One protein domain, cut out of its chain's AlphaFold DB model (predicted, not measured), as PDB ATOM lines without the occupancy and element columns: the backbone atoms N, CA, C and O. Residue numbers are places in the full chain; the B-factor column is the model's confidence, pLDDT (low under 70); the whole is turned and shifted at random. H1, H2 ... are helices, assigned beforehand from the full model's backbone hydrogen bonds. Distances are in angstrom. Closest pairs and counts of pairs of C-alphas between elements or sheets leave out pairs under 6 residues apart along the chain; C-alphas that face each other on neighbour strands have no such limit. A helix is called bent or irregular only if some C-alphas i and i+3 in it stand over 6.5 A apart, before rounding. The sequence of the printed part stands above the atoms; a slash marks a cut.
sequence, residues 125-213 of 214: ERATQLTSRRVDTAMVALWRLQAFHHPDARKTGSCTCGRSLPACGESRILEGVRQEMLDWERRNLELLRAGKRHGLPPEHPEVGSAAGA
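What this domain is: This is residues 125 to 213 of the 214 residues of an uncharacterized protein of Agromyces kandeliae (UniProt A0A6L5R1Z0). A bent helix, H2, crosses the long helix H1 as a lopsided, loose X: the crossing lies in the later part of H1, and both arms of H2, H2a and H2b, meet H1 there. A loop of residues 149 to 168 joins the end of H1 to H2a, the short H3 sits near H2b, and residues 125 to 131 of H1 stick out free. The printed part has 89 residues with three named helices, H1, H2 and H3 in chain order, and no named strand; its class is all helix. It is loose, with a radius of gyration of the C-alphas of 15.1 A, and flat, spanning 43 by 34 by 16 A.

Where its parts are: The longest helix by residues is H2, residues 169 to 193, assigned as one helix by its hydrogen bonds but bent: C-alphas 176 and 179 are 8.0 A apart. Its arm H2a, residues 169 to 176, begins at C-alpha 169 at (-58.227, 75.392, -90.745) and is 11.1 A long. Its arm H2b, residues 179 to 193, is 21.1 A long; residues 177 and 178 belong to neither arm. H1, residues 125 to 148, measures 35.2 A from C-alpha 125 at (-51.858, 40.312, -98.695) to C-alpha 148. H3, residues 205 to 211, is 10.3 A long and ends at C-alpha 211 at (-42.070, 49.480, -73.326).

How they stand to each other: The lines of H2a and H2b stand at 72 degrees, only just about perpendicular. H2b touches H1 with residues 181 to 184 alone, and H1 touches H2b with residues 139 to 143 alone. Their closest C-alphas, those of Met 139 and Met 181, are 6.5 A apart. They run opposite ways at a steep tilt of 68 degrees, only just short of about perpendicular. H1 touches H2a with residues 142 to 146 alone; the closest C-alphas, those of Gln 146 and Leu 174, are 6.9 A apart. These two run opposite ways at a steep tilt of 51 degrees. H3 and H2b are close but not clearly touching, their closest C-alphas, those of Leu 189 and Glu 206, being 7.6 A apart. They run the same way at a shallow tilt of 16 degrees. H3 is apart from H1 and from H2a. Every O i to N i+4 pair is within hydrogen-bond range in H2a, H2b and H3, and 19 of 20 are in H1.

The domain as a whole: The two farthest C-alphas, those of Glu 125 and Lys 155, are 46.9 A apart. The printed part has no cut. Both links are long: 20 residues from H1 to H2 and 11 from H2 to H3. The C-alphas of residues 149 to 168 lie 12 to 22 A from the mean of all C-alphas. The mean pLDDT of the printed part is 91.0; residues 210 to 213, of which 210 and 211 belong to H3, are under 70.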
ATOM      1  N   GLU A 125     -52.271  40.043-100.076       91.31
ATOM      2  CA  GLU A 125     -51.858  40.312 -98.695       91.31
ATOM      3  C   GLU A 125     -50.765  41.380 -98.614       91.31
ATOM      4  O   GLU A 125     -50.875  42.317 -97.821       91.31
ATOM      5  N   ARG A 126     -49.733  41.301 -99.467       93.06
ATOM      6  CA  ARG A 126     -48.686  42.335 -99.535       93.06
ATOM      7  C   ARG A 126     -49.257  43.696 -99.927       93.06
ATOM      8  O   ARG A 126     -48.865  44.703 -99.339       93.06
ATOM      9  N   ALA A 127     -50.170  43.741-100.896       92.12
ATOM     10  CA  ALA A 127     -50.814  44.983-101.316       92.12
ATOM     11  C   ALA A 127     -51.650  45.595-100.181       92.12
ATOM     12  O   ALA A 127     -51.504  46.783 -99.885       92.12
ATOM     13  N   THR A 128     -52.451  44.780 -99.486       91.75
ATOM     14  CA  THR A 128     -53.196  45.197 -98.292       91.75
ATOM     15  C   THR A 128     -52.255  45.715 -97.215       91.75
ATOM     16  O   THR A 128     -52.463  46.814 -96.708       91.75
ATOM     17  N   GLN A 129     -51.171  44.991 -96.916       90.62
ATOM     18  CA  GLN A 129     -50.201  45.406 -95.907       90.62
ATOM     19  C   GLN A 129     -49.583  46.766 -96.248       90.62
ATOM     20  O   GLN A 129     -49.512  47.631 -95.378       90.62
ATOM     21  N   LEU A 130     -49.156  46.982 -97.497       93.38
ATOM     22  CA  LEU A 130     -48.594  48.260 -97.942       93.38
ATOM     23  C   LEU A 130     -49.597  49.409 -97.800       93.38
ATOM     24  O   LEU A 130     -49.233  50.474 -97.298       93.38
ATOM     25  N   THR A 131     -50.853  49.189 -98.190       92.81
ATOM     26  CA  THR A 131     -51.929  50.171 -98.008       92.81
ATOM     27  C   THR A 131     -52.147  50.476 -96.530       92.81
ATOM     28  O   THR A 131     -52.177  51.648 -96.160       92.81
ATOM     29  N   SER A 132     -52.186  49.461 -95.660       90.00
ATOM     30  CA  SER A 132     -52.279  49.663 -94.210       90.00
ATOM     31  C   SER A 132     -51.124  50.512 -93.677       90.00
ATOM     32  O   SER A 132     -51.372  51.440 -92.917       90.00
ATOM     33  N   ARG A 133     -49.875  50.292 -94.123       92.62
ATOM     34  CA  ARG A 133     -48.734  51.135 -93.699       92.62
ATOM     35  C   ARG A 133     -48.892  52.597 -94.119       92.62
ATOM     36  O   ARG A 133     -48.500  53.493 -93.374       92.62
ATOM     37  N   ARG A 134     -49.441  52.851 -95.311       94.44
ATOM     38  CA  ARG A 134     -49.701  54.217 -95.796       94.44
ATOM     39  C   ARG A 134     -50.783  54.905 -94.969       94.44
ATOM     40  O   ARG A 134     -50.593  56.053 -94.582       94.44
ATOM     41  N   VAL A 135     -51.865  54.190 -94.659       94.00
ATOM     42  CA  VAL A 135     -52.928  54.685 -93.773       94.00
ATOM     43  C   VAL A 135     -52.375  54.968 -92.376       94.00
ATOM     44  O   VAL A 135     -52.596  56.060 -91.867       94.00
ATOM     45  N   ASP A 136     -51.589  54.053 -91.799       95.38
ATOM     46  CA  ASP A 136     -50.924  54.259 -90.503       95.38
ATOM     47  C   ASP A 136     -50.081  55.543 -90.514       95.38
ATOM     48  O   ASP A 136     -50.180  56.364 -89.611       95.38
ATOM     49  N   THR A 137     -49.295  55.758 -91.574       96.00
ATOM     50  CA  THR A 137     -48.448  56.954 -91.717       96.00
ATOM     51  C   THR A 137     -49.279  58.240 -91.741       96.00
ATOM     52  O   THR A 137     -48.929  59.214 -91.073       96.00
ATOM     53  N   ALA A 138     -50.390  58.250 -92.485       95.81
ATOM     54  CA  ALA A 138     -51.290  59.398 -92.551       95.81
ATOM     55  C   ALA A 138     -51.978  59.663 -91.201       95.81
ATOM     56  O   ALA A 138     -52.016  60.804 -90.744       95.81
ATOM     57  N   MET A 139     -52.459  58.614 -90.530       96.44
ATOM     58  CA  MET A 139     -53.123  58.731 -89.231       96.44
ATOM     59  C   MET A 139     -52.170  59.200 -88.131       96.44
ATOM     60  O   MET A 139     -52.546  60.048 -87.329       96.44
ATOM     61  N   VAL A 140     -50.909  58.754 -88.139       96.31
ATOM     62  CA  VAL A 140     -49.867  59.287 -87.246       96.31
ATOM     63  C   VAL A 140     -49.655  60.785 -87.473       96.31
ATOM     64  O   VAL A 140     -49.541  61.540 -86.508       96.31
ATOM     65  N   ALA A 141     -49.609  61.238 -88.729       95.56
ATOM     66  CA  ALA A 141     -49.450  62.658 -89.034       95.56
ATOM     67  C   ALA A 141     -50.636  63.490 -88.517       95.56
ATOM     68  O   ALA A 141     -50.427  64.542 -87.914       95.56
ATOM     69  N   LEU A 142     -51.867  62.997 -88.693       94.69
ATOM     70  CA  LEU A 142     -53.073  63.639 -88.167       94.69
ATOM     71  C   LEU A 142     -53.102  63.645 -86.633       94.69
ATOM     72  O   LEU A 142     -53.410  64.672 -86.034       94.69
ATOM     73  N   TRP A 143     -52.715  62.540 -85.992       94.38
ATOM     74  CA  TRP A 143     -52.621  62.437 -84.533       94.38
ATOM     75  C   TRP A 143     -51.621  63.451 -83.964       94.38
ATOM     76  O   TRP A 143     -51.931  64.186 -83.028       94.38
ATOM     77  N   ARG A 144     -50.445  63.582 -84.592       93.81
ATOM     78  CA  ARG A 144     -49.456  64.610 -84.226       93.81
ATOM     79  C   ARG A 144     -49.999  66.019 -84.429       93.81
ATOM     80  O   ARG A 144     -49.772  66.878 -83.585       93.81
ATOM     81  N   LEU A 145     -50.725  66.270 -85.521       94.06
ATOM     82  CA  LEU A 145     -51.341  67.575 -85.773       94.06
ATOM     83  C   LEU A 145     -52.377  67.924 -84.694       94.06
ATOM     84  O   LEU A 145     -52.402  69.060 -84.218       94.06
ATOM     85  N   GLN A 146     -53.176  66.948 -84.259       92.31
ATOM     86  CA  GLN A 146     -54.157  67.113 -83.187       92.31
ATOM     87  C   GLN A 146     -53.510  67.497 -81.850       92.31
ATOM     88  O   GLN A 146     -54.069  68.309 -81.112       92.31
ATOM     89  N   ALA A 147     -52.303  67.001 -81.558       90.06
ATOM     90  CA  ALA A 147     -51.565  67.397 -80.358       90.06
ATOM     91  C   ALA A 147     -51.301  68.918 -80.298       90.06
ATOM     92  O   ALA A 147     -51.297  69.496 -79.213       90.06
ATOM     93  N   PHE A 148     -51.153  69.583 -81.450       91.44
ATOM     94  CA  PHE A 148     -50.953  71.038 -81.538       91.44
ATOM     95  C   PHE A 148     -52.245  71.822 -81.793       91.44
ATOM     96  O   PHE A 148     -52.337  72.987 -81.396       91.44
ATOM     97  N   HIS A 149     -53.235  71.199 -82.435       93.62
ATOM     98  CA  HIS A 149     -54.503  71.815 -82.819       93.62
ATOM     99  C   HIS A 149     -55.693  71.016 -82.282       93.62
ATOM    100  O   HIS A 149     -56.207  70.110 -82.937       93.62
ATOM    101  N   HIS A 150     -56.172  71.398 -81.104       90.31
ATOM    102  CA  HIS A 150     -57.387  70.854 -80.502       90.31
ATOM    103  C   HIS A 150     -58.144  71.949 -79.734       90.31
ATOM    104  O   HIS A 150     -57.586  73.025 -79.488       90.31
ATOM    105  N   PRO A 151     -59.422  71.724 -79.372       91.69
ATOM    106  CA  PRO A 151     -60.158  72.648 -78.515       91.69
ATOM    107  C   PRO A 151     -59.419  72.913 -77.200       91.69
ATOM    108  O   PRO A 151     -59.087  71.980 -76.472       91.69
ATOM    109  N   ASP A 152     -59.173  74.188 -76.892       91.50
ATOM    110  CA  ASP A 152     -58.519  74.595 -75.652       91.50
ATOM    111  C   ASP A 152     -59.494  74.435 -74.478       91.50
ATOM    112  O   ASP A 152     -60.498  75.144 -74.371       91.50
ATOM    113  N   ALA A 153     -59.173  73.522 -73.560       89.12
ATOM    114  CA  ALA A 153     -59.966  73.271 -72.360       89.12
ATOM    115  C   ALA A 153     -60.080  74.501 -71.437       89.12
ATOM    116  O   ALA A 153     -61.017  74.593 -70.647       89.12
ATOM    117  N   ARG A 154     -59.141  75.454 -71.524       90.06
ATOM    118  CA  ARG A 154     -59.136  76.685 -70.718       90.06
ATOM    119  C   ARG A 154     -59.947  77.814 -71.351       90.06
ATOM    120  O   ARG A 154     -60.258  78.788 -70.668       90.06
ATOM    121  N   LYS A 155     -60.263  77.716 -72.647       89.56
ATOM    122  CA  LYS A 155     -60.939  78.760 -73.427       89.56
ATOM    123  C   LYS A 155     -61.922  78.140 -74.417       89.56
ATOM    124  O   LYS A 155     -61.596  77.883 -75.581       89.56
ATOM    125  N   THR A 156     -63.156  77.960 -73.954       89.12
ATOM    126  CA  THR A 156     -64.256  77.400 -74.744       89.12
ATOM    127  C   THR A 156     -64.409  78.116 -76.087       89.12
ATOM    128  O   THR A 156     -64.461  79.342 -76.151       89.12
ATOM    129  N   GLY A 157     -64.489  77.347 -77.175       89.62
ATOM    130  CA  GLY A 157     -64.656  77.885 -78.531       89.62
ATOM    131  C   GLY A 157     -63.358  78.316 -79.227       89.62
ATOM    132  O   GLY A 157     -63.406  78.752 -80.382       89.62
ATOM    133  N   SER A 158     -62.202  78.165 -78.575       93.75
ATOM    134  CA  SER A 158     -60.890  78.435 -79.169       93.75
ATOM    135  C   SER A 158     -60.043  77.173 -79.333       93.75
ATOM    136  O   SER A 158     -60.246  76.173 -78.649       93.75
ATOM    137  N   CYS A 159     -59.128  77.212 -80.296       94.62
ATOM    138  CA  CYS A 159     -58.096  76.211 -80.518       94.62
ATOM    139  C   CYS A 159     -56.852  76.573 -79.699       94.62
ATOM    140  O   CYS A 159     -56.567  77.754 -79.487       94.62
ATOM    141  N   THR A 160     -56.058  75.578 -79.322       94.25
ATOM    142  CA  THR A 160     -54.760  75.742 -78.646       94.25
ATOM    143  C   THR A 160     -53.774  76.658 -79.371       94.25
ATOM    144  O   THR A 160     -52.920  77.266 -78.732       94.25
ATOM    145  N   CYS A 161     -53.914  76.840 -80.688       92.75
ATOM    146  CA  CYS A 161     -53.124  77.807 -81.458       92.75
ATOM    147  C   CYS A 161     -53.568  79.279 -81.275       92.75
ATOM    148  O   CYS A 161     -53.004  80.175 -81.902       92.75
ATOM    149  N   GLY A 162     -54.598  79.541 -80.463       92.06
ATOM    150  CA  GLY A 162     -55.117  80.876 -80.146       92.06
ATOM    151  C   GLY A 162     -56.199  81.403 -81.095       92.06
ATOM    152  O   GLY A 162     -56.782  82.452 -80.826       92.06
ATOM    153  N   ARG A 163     -56.504  80.696 -82.190       93.88
ATOM    154  CA  ARG A 163     -57.605  81.045 -83.113       93.88
ATOM    155  C   ARG A 163     -58.939  80.485 -82.615       93.88
ATOM    156  O   ARG A 163     -58.961  79.487 -81.902       93.88
ATOM    157  N   SER A 164     -60.065  81.073 -83.025       93.75
ATOM    158  CA  SER A 164     -61.377  80.449 -82.794       93.75
ATOM    159  C   SER A 164     -61.482  79.124 -83.560       93.75
ATOM    160  O   SER A 164     -60.885  78.979 -84.630       93.75
ATOM    161  N   LEU A 165     -62.241  78.155 -83.037       90.31
ATOM    162  CA  LEU A 165     -62.416  76.850 -83.693       90.31
ATOM    163  C   LEU A 165     -62.896  76.973 -85.154       90.31
ATOM    164  O   LEU A 165     -62.312  76.313 -86.013       90.31
ATOM    165  N   PRO A 166     -63.852  77.864 -85.501       90.56
ATOM    166  CA  PRO A 166     -64.239  78.068 -86.894       90.56
ATOM    167  C   PRO A 166     -63.130  78.669 -87.769       90.56
ATOM    168  O   PRO A 166     -63.143  78.446 -88.975       90.56
ATOM    169  N   ALA A 167     -62.177  79.422 -87.207       93.62
ATOM    170  CA  ALA A 167     -61.104  80.093 -87.952       93.62
ATOM    171  C   ALA A 167     -59.795  79.279 -88.044       93.62
ATOM    172  O   ALA A 167     -58.890  79.650 -88.792       93.62
ATOM    173  N   CYS A 168     -59.668  78.176 -87.302       94.50
ATOM    174  CA  CYS A 168     -58.528  77.265 -87.397       94.50
ATOM    175  C   CYS A 168     -58.783  76.213 -88.488       94.50
ATOM    176  O   CYS A 168     -59.604  75.314 -88.315       94.50
ATOM    177  N   GLY A 169     -58.078  76.323 -89.620       93.00
ATOM    178  CA  GLY A 169     -58.227  75.392 -90.745       93.00
ATOM    179  C   GLY A 169     -57.849  73.957 -90.373       93.00
ATOM    180  O   GLY A 169     -58.553  73.020 -90.736       93.00
ATOM    181  N   GLU A 170     -56.798  73.799 -89.571       93.94
ATOM    182  CA  GLU A 170     -56.294  72.515 -89.087       93.94
ATOM    183  C   GLU A 170     -57.314  71.830 -88.172       93.94
ATOM    184  O   GLU A 170     -57.660  70.675 -88.398       93.94
ATOM    185  N   SER A 171     -57.878  72.558 -87.199       91.38
ATOM    186  CA  SER A 171     -58.919  72.016 -86.314       91.38
ATOM    187  C   SER A 171     -60.176  71.613 -87.086       91.38
ATOM    188  O   SER A 171     -60.833  70.650 -86.703       91.38
ATOM    189  N   ARG A 172     -60.517  72.325 -88.168       91.94
ATOM    190  CA  ARG A 172     -61.662  71.985 -89.024       91.94
ATOM    191  C   ARG A 172     -61.417  70.709 -89.829       91.94
ATOM    192  O   ARG A 172     -62.323  69.889 -89.941       91.94
ATOM    193  N   ILE A 173     -60.212  70.536 -90.376       92.12
ATOM    194  CA  ILE A 173     -59.820  69.300 -91.070       92.12
ATOM    195  C   ILE A 173     -59.867  68.122 -90.096       92.12
ATOM    196  O   ILE A 173     -60.471  67.100 -90.410       92.12
ATOM    197  N   LEU A 174     -59.290  68.288 -88.902       93.44
ATOM    198  CA  LEU A 174     -59.281  67.261 -87.860       93.44
ATOM    199  C   LEU A 174     -60.693  66.880 -87.400       93.44
ATOM    200  O   LEU A 174     -60.942  65.708 -87.141       93.44
ATOM    201  N   GLU A 175     -61.631  67.830 -87.347       91.38
ATOM    202  CA  GLU A 175     -63.037  67.529 -87.048       91.38
ATOM    203  C   GLU A 175     -63.637  66.542 -88.055       91.38
ATOM    204  O   GLU A 175     -64.297  65.585 -87.657       91.38
ATOM    205  N   GLY A 176     -63.371  66.746 -89.350       91.56
ATOM    206  CA  GLY A 176     -63.921  65.917 -90.426       91.56
ATOM    207  C   GLY A 176     -63.459  64.457 -90.395       91.56
ATOM    208  O   GLY A 176     -64.166  63.593 -90.898       91.56
ATOM    209  N   VAL A 177     -62.306  64.176 -89.779       94.12
ATOM    210  CA  VAL A 177     -61.705  62.830 -89.694       94.12
ATOM    211  C   VAL A 177     -61.638  62.289 -88.263       94.12
ATOM    212  O   VAL A 177     -61.068  61.225 -88.026       94.12
ATOM    213  N   ARG A 178     -62.228  62.995 -87.289       91.88
ATOM    214  CA  ARG A 178     -62.099  62.678 -85.859       91.88
ATOM    215  C   ARG A 178     -62.514  61.245 -85.539       91.88
ATOM    216  O   ARG A 178     -61.804  60.549 -84.817       91.88
ATOM    217  N   GLN A 179     -63.656  60.804 -86.062       93.94
ATOM    218  CA  GLN A 179     -64.166  59.464 -85.774       93.94
ATOM    219  C   GLN A 179     -63.250  58.378 -86.353       93.94
ATOM    220  O   GLN A 179     -62.921  57.418 -85.660       93.94
ATOM    221  N   GLU A 180     -62.763  58.564 -87.582       95.31
ATOM    222  CA  GLU A 180     -61.826  57.634 -88.218       95.31
ATOM    223  C   GLU A 180     -60.507  57.530 -87.447       95.31
ATOM    224  O   GLU A 180     -59.982  56.427 -87.281       95.31
ATOM    225  N   MET A 181     -59.999  58.656 -86.933       95.00
ATOM    226  CA  MET A 181     -58.809  58.679 -86.083       95.00
ATOM    227  C   MET A 181     -59.027  57.919 -84.775       95.00
ATOM    228  O   MET A 181     -58.192  57.088 -84.423       95.00
ATOM    229  N   LEU A 182     -60.154  58.137 -84.088       93.88
ATOM    230  CA  LEU A 182     -60.481  57.425 -82.846       93.88
ATOM    231  C   LEU A 182     -60.618  55.915 -83.075       93.88
ATOM    232  O   LEU A 182     -60.157  55.112 -82.265       93.88
ATOM    233  N   ASP A 183     -61.230  55.508 -84.186       96.25
ATOM    234  CA  ASP A 183     -61.396  54.093 -84.519       96.25
ATOM    235  C   ASP A 183     -60.088  53.451 -84.994       96.25
ATOM    236  O   ASP A 183     -59.826  52.275 -84.724       96.25
ATOM    237  N   TRP A 184     -59.230  54.201 -85.683       96.19
ATOM    238  CA  TRP A 184     -57.860  53.780 -85.964       96.19
ATOM    239  C   TRP A 184     -57.051  53.610 -84.672       96.19
ATOM    240  O   TRP A 184     -56.423  52.565 -84.497       96.19
ATOM    241  N   GLU A 185     -57.097  54.574 -83.755       95.81
ATOM    242  CA  GLU A 185     -56.371  54.531 -82.484       95.81
ATOM    243  C   GLU A 185     -56.826  53.338 -81.638       95.81
ATOM    244  O   GLU A 185     -56.003  52.514 -81.238       95.81
ATOM    245  N   ARG A 186     -58.141  53.160 -81.465       96.88
ATOM    246  CA  ARG A 186     -58.739  52.040 -80.718       96.88
ATOM    247  C   ARG A 186     -58.281  50.682 -81.248       96.88
ATOM    248  O   ARG A 186     -57.789  49.859 -80.478       96.88
ATOM    249  N   ARG A 187     -58.370  50.472 -82.567       96.69
ATOM    250  CA  ARG A 187     -57.912  49.227 -83.209       96.69
ATOM    251  C   ARG A 187     -56.419  48.998 -83.003       96.69
ATOM    252  O   ARG A 187     -55.990  47.874 -82.766       96.69
ATOM    253  N   ASN A 188     -55.604  50.045 -83.081       96.19
ATOM    254  CA  ASN A 188     -54.167  49.896 -82.894       96.19
ATOM    255  C   ASN A 188     -53.762  49.687 -81.431       96.19
ATOM    256  O   ASN A 188     -52.783  48.988 -81.180       96.19
ATOM    257  N   LEU A 189     -54.529  50.209 -80.474       96.00
ATOM    258  CA  LEU A 189     -54.376  49.882 -79.057       96.00
ATOM    259  C   LEU A 189     -54.712  48.415 -78.777       96.00
ATOM    260  O   LEU A 189     -54.004  47.756 -78.021       96.00
ATOM    261  N   GLU A 190     -55.747  47.867 -79.417       96.44
ATOM    262  CA  GLU A 190     -56.050  46.432 -79.348       96.44
ATOM    263  C   GLU A 190     -54.909  45.583 -79.929       96.44
ATOM    264  O   GLU A 190     -54.491  44.604 -79.309       96.44
ATOM    265  N   LEU A 191     -54.349  45.984 -81.077       94.50
ATOM    266  CA  LEU A 191     -53.187  45.316 -81.677       94.50
ATOM    267  C   LEU A 191     -51.949  45.387 -80.775       94.50
ATOM    268  O   LEU A 191     -51.272  44.371 -80.612       94.50
ATOM    269  N   LEU A 192     -51.686  46.544 -80.159       95.25
ATOM    270  CA  LEU A 192     -50.607  46.735 -79.188       95.25
ATOM    271  C   LEU A 192     -50.765  45.782 -77.995       95.25
ATOM    272  O   LEU A 192     -49.831  45.049 -77.672       95.25
ATOM    273  N   ARG A 193     -51.958  45.727 -77.385       94.75
ATOM    274  CA  ARG A 193     -52.255  44.820 -76.259       94.75
ATOM    275  C   ARG A 193     -52.110  43.349 -76.642       94.75
ATOM    276  O   ARG A 193     -51.658  42.548 -75.833       94.75
ATOM    277  N   ALA A 194     -52.453  43.000 -77.880       93.94
ATOM    278  CA  ALA A 194     -52.285  41.654 -78.420       93.94
ATOM    279  C   ALA A 194     -50.837  41.328 -78.846       93.94
ATOM    280  O   ALA A 194     -50.601  40.247 -79.385       93.94
ATOM    281  N   GLY A 195     -49.877  42.246 -78.675       92.94
ATOM    282  CA  GLY A 195     -48.484  42.060 -79.096       92.94
ATOM    283  C   GLY A 195     -48.294  41.969 -80.615       92.94
ATOM    284  O   GLY A 195     -47.288  41.436 -81.082       92.94
ATOM    285  N   LYS A 196     -49.262  42.454 -81.398       91.88
ATOM    286  CA  LYS A 196     -49.229  42.461 -82.867       91.88
ATOM    287  C   LYS A 196     -48.647  43.779 -83.384       91.88
ATOM    288  O   LYS A 196     -48.581  44.777 -82.670       91.88
ATOM    289  N   ARG A 197     -48.259  43.807 -84.666       91.12
ATOM    290  CA  ARG A 197     -47.869  45.055 -85.346       91.12
ATOM    291  C   ARG A 197     -49.025  46.057 -85.267       91.12
ATOM    292  O   ARG A 197     -50.106  45.767 -85.770       91.12
ATOM    293  N   HIS A 198     -48.748  47.243 -84.739       94.38
ATOM    294  CA  HIS A 198     -49.653  48.390 -84.710       94.38
ATOM    295  C   HIS A 198     -49.030  49.598 -85.430       94.38
ATOM    296  O   HIS A 198     -47.834  49.615 -85.732       94.38
ATOM    297  N   GLY A 199     -49.856  50.599 -85.719       94.38
ATOM    298  CA  GLY A 199     -49.499  51.864 -86.360       94.38
ATOM    299  C   GLY A 199     -49.290  53.039 -85.399       94.38
ATOM    300  O   GLY A 199     -48.939  54.114 -85.869       94.38
ATOM    301  N   LEU A 200     -49.501  52.868 -84.082       94.94
ATOM    302  CA  LEU A 200     -49.296  53.953 -83.103       94.94
ATOM    303  C   LEU A 200     -47.847  54.463 -83.116       94.94
ATOM    304  O   LEU A 200     -46.924  53.646 -83.209       94.94
ATOM    305  N   PRO A 201     -47.635  55.783 -82.979       93.62
ATOM    306  CA  PRO A 201     -46.298  56.349 -82.931       93.62
ATOM    307  C   PRO A 201     -45.594  56.038 -81.591       93.62
ATOM    308  O   PRO A 201     -46.272  55.813 -80.588       93.62
ATOM    309  N   PRO A 202     -44.247  56.037 -81.538       91.25
ATOM    310  CA  PRO A 202     -43.491  55.728 -80.317       91.25
ATOM    311  C   PRO A 202     -43.809  56.637 -79.124       91.25
ATOM    312  O   PRO A 202     -43.797  56.187 -77.982       91.25
ATOM    313  N   GLU A 203     -44.110  57.906 -79.385       91.25
ATOM    314  CA  GLU A 203     -44.479  58.904 -78.378       91.25
ATOM    315  C   GLU A 203     -45.922  58.772 -77.862       91.25
ATOM    316  O   GLU A 203     -46.348  59.553 -77.011       91.25
ATOM    317  N   HIS A 204     -46.694  57.807 -78.366       92.88
ATOM    318  CA  HIS A 204     -48.037  57.554 -77.869       92.88
ATOM    319  C   HIS A 204     -47.983  57.073 -76.403       92.88
ATOM    320  O   HIS A 204     -47.226  56.139 -76.113       92.88
ATOM    321  N   PRO A 205     -48.798  57.619 -75.475       90.75
ATOM    322  CA  PRO A 205     -48.705  57.311 -74.040       90.75
ATOM    323  C   PRO A 205     -48.736  55.810 -73.708       90.75
ATOM    324  O   PRO A 205     -47.961  55.313 -72.890       90.75
ATOM    325  N   GLU A 206     -49.598  55.073 -74.405       90.44
ATOM    326  CA  GLU A 206     -49.769  53.622 -74.246       90.44
ATOM    327  C   GLU A 206     -48.578  52.809 -74.790       90.44
ATOM    328  O   GLU A 206     -48.277  51.734 -74.277       90.44
ATOM    329  N   VAL A 207     -47.851  53.324 -75.792       89.31
ATOM    330  CA  VAL A 207     -46.650  52.665 -76.338       89.31
ATOM    331  C   VAL A 207     -45.471  52.846 -75.385       89.31
ATOM    332  O   VAL A 207     -44.792  51.871 -75.056       89.31
ATOM    333  N   GLY A 208     -45.264  54.067 -74.879       76.12
ATOM    334  CA  GLY A 208     -44.218  54.359 -73.894       76.12
ATOM    335  C   GLY A 208     -44.400  53.593 -72.579       76.12
ATOM    336  O   GLY A 208     -43.426  53.103 -72.009       76.12
ATOM    337  N   SER A 209     -45.647  53.409 -72.138       70.69
ATOM    338  CA  SER A 209     -45.970  52.651 -70.920       70.69
ATOM    339  C   SER A 209     -45.757  51.140 -71.086       70.69
ATOM    340  O   SER A 209     -45.273  50.479 -70.170       70.69
ATOM    341  N   ALA A 210     -46.052  50.584 -72.266       61.41
ATOM    342  CA  ALA A 210     -45.849  49.164 -72.558       61.41
ATOM    343  C   ALA A 210     -44.366  48.776 -72.733       61.41
ATOM    344  O   ALA A 210     -43.996  47.633 -72.461       61.41
ATOM    345  N   ALA A 211     -43.509  49.707 -73.171       57.56
ATOM    346  CA  ALA A 211     -42.070  49.480 -73.326       57.56
ATOM    347  C   ALA A 211     -41.306  49.463 -71.987       57.56
ATOM    348  O   ALA A 211     -40.271  48.811 -71.896       57.56
ATOM    349  N   GLY A 212     -41.816  50.144 -70.954       49.19
ATOM    350  CA  GLY A 212     -41.229  50.162 -69.605       49.19
ATOM    351  C   GLY A 212     -41.658  49.006 -68.690       49.19
ATOM    352  O   GLY A 212     -41.162  48.910 -67.573       49.19
ATOM    353  N   ALA A 213     -42.579  48.147 -69.140       50.75
ATOM    354  CA  ALA A 213     -43.123  47.017 -68.377       50.75
ATOM    355  C   ALA A 213     -42.571  45.644 -68.822       50.75
ATOM    356  O   ALA A 213     -43.149  44.612 -68.475       50.75
TER     357      ALA A 213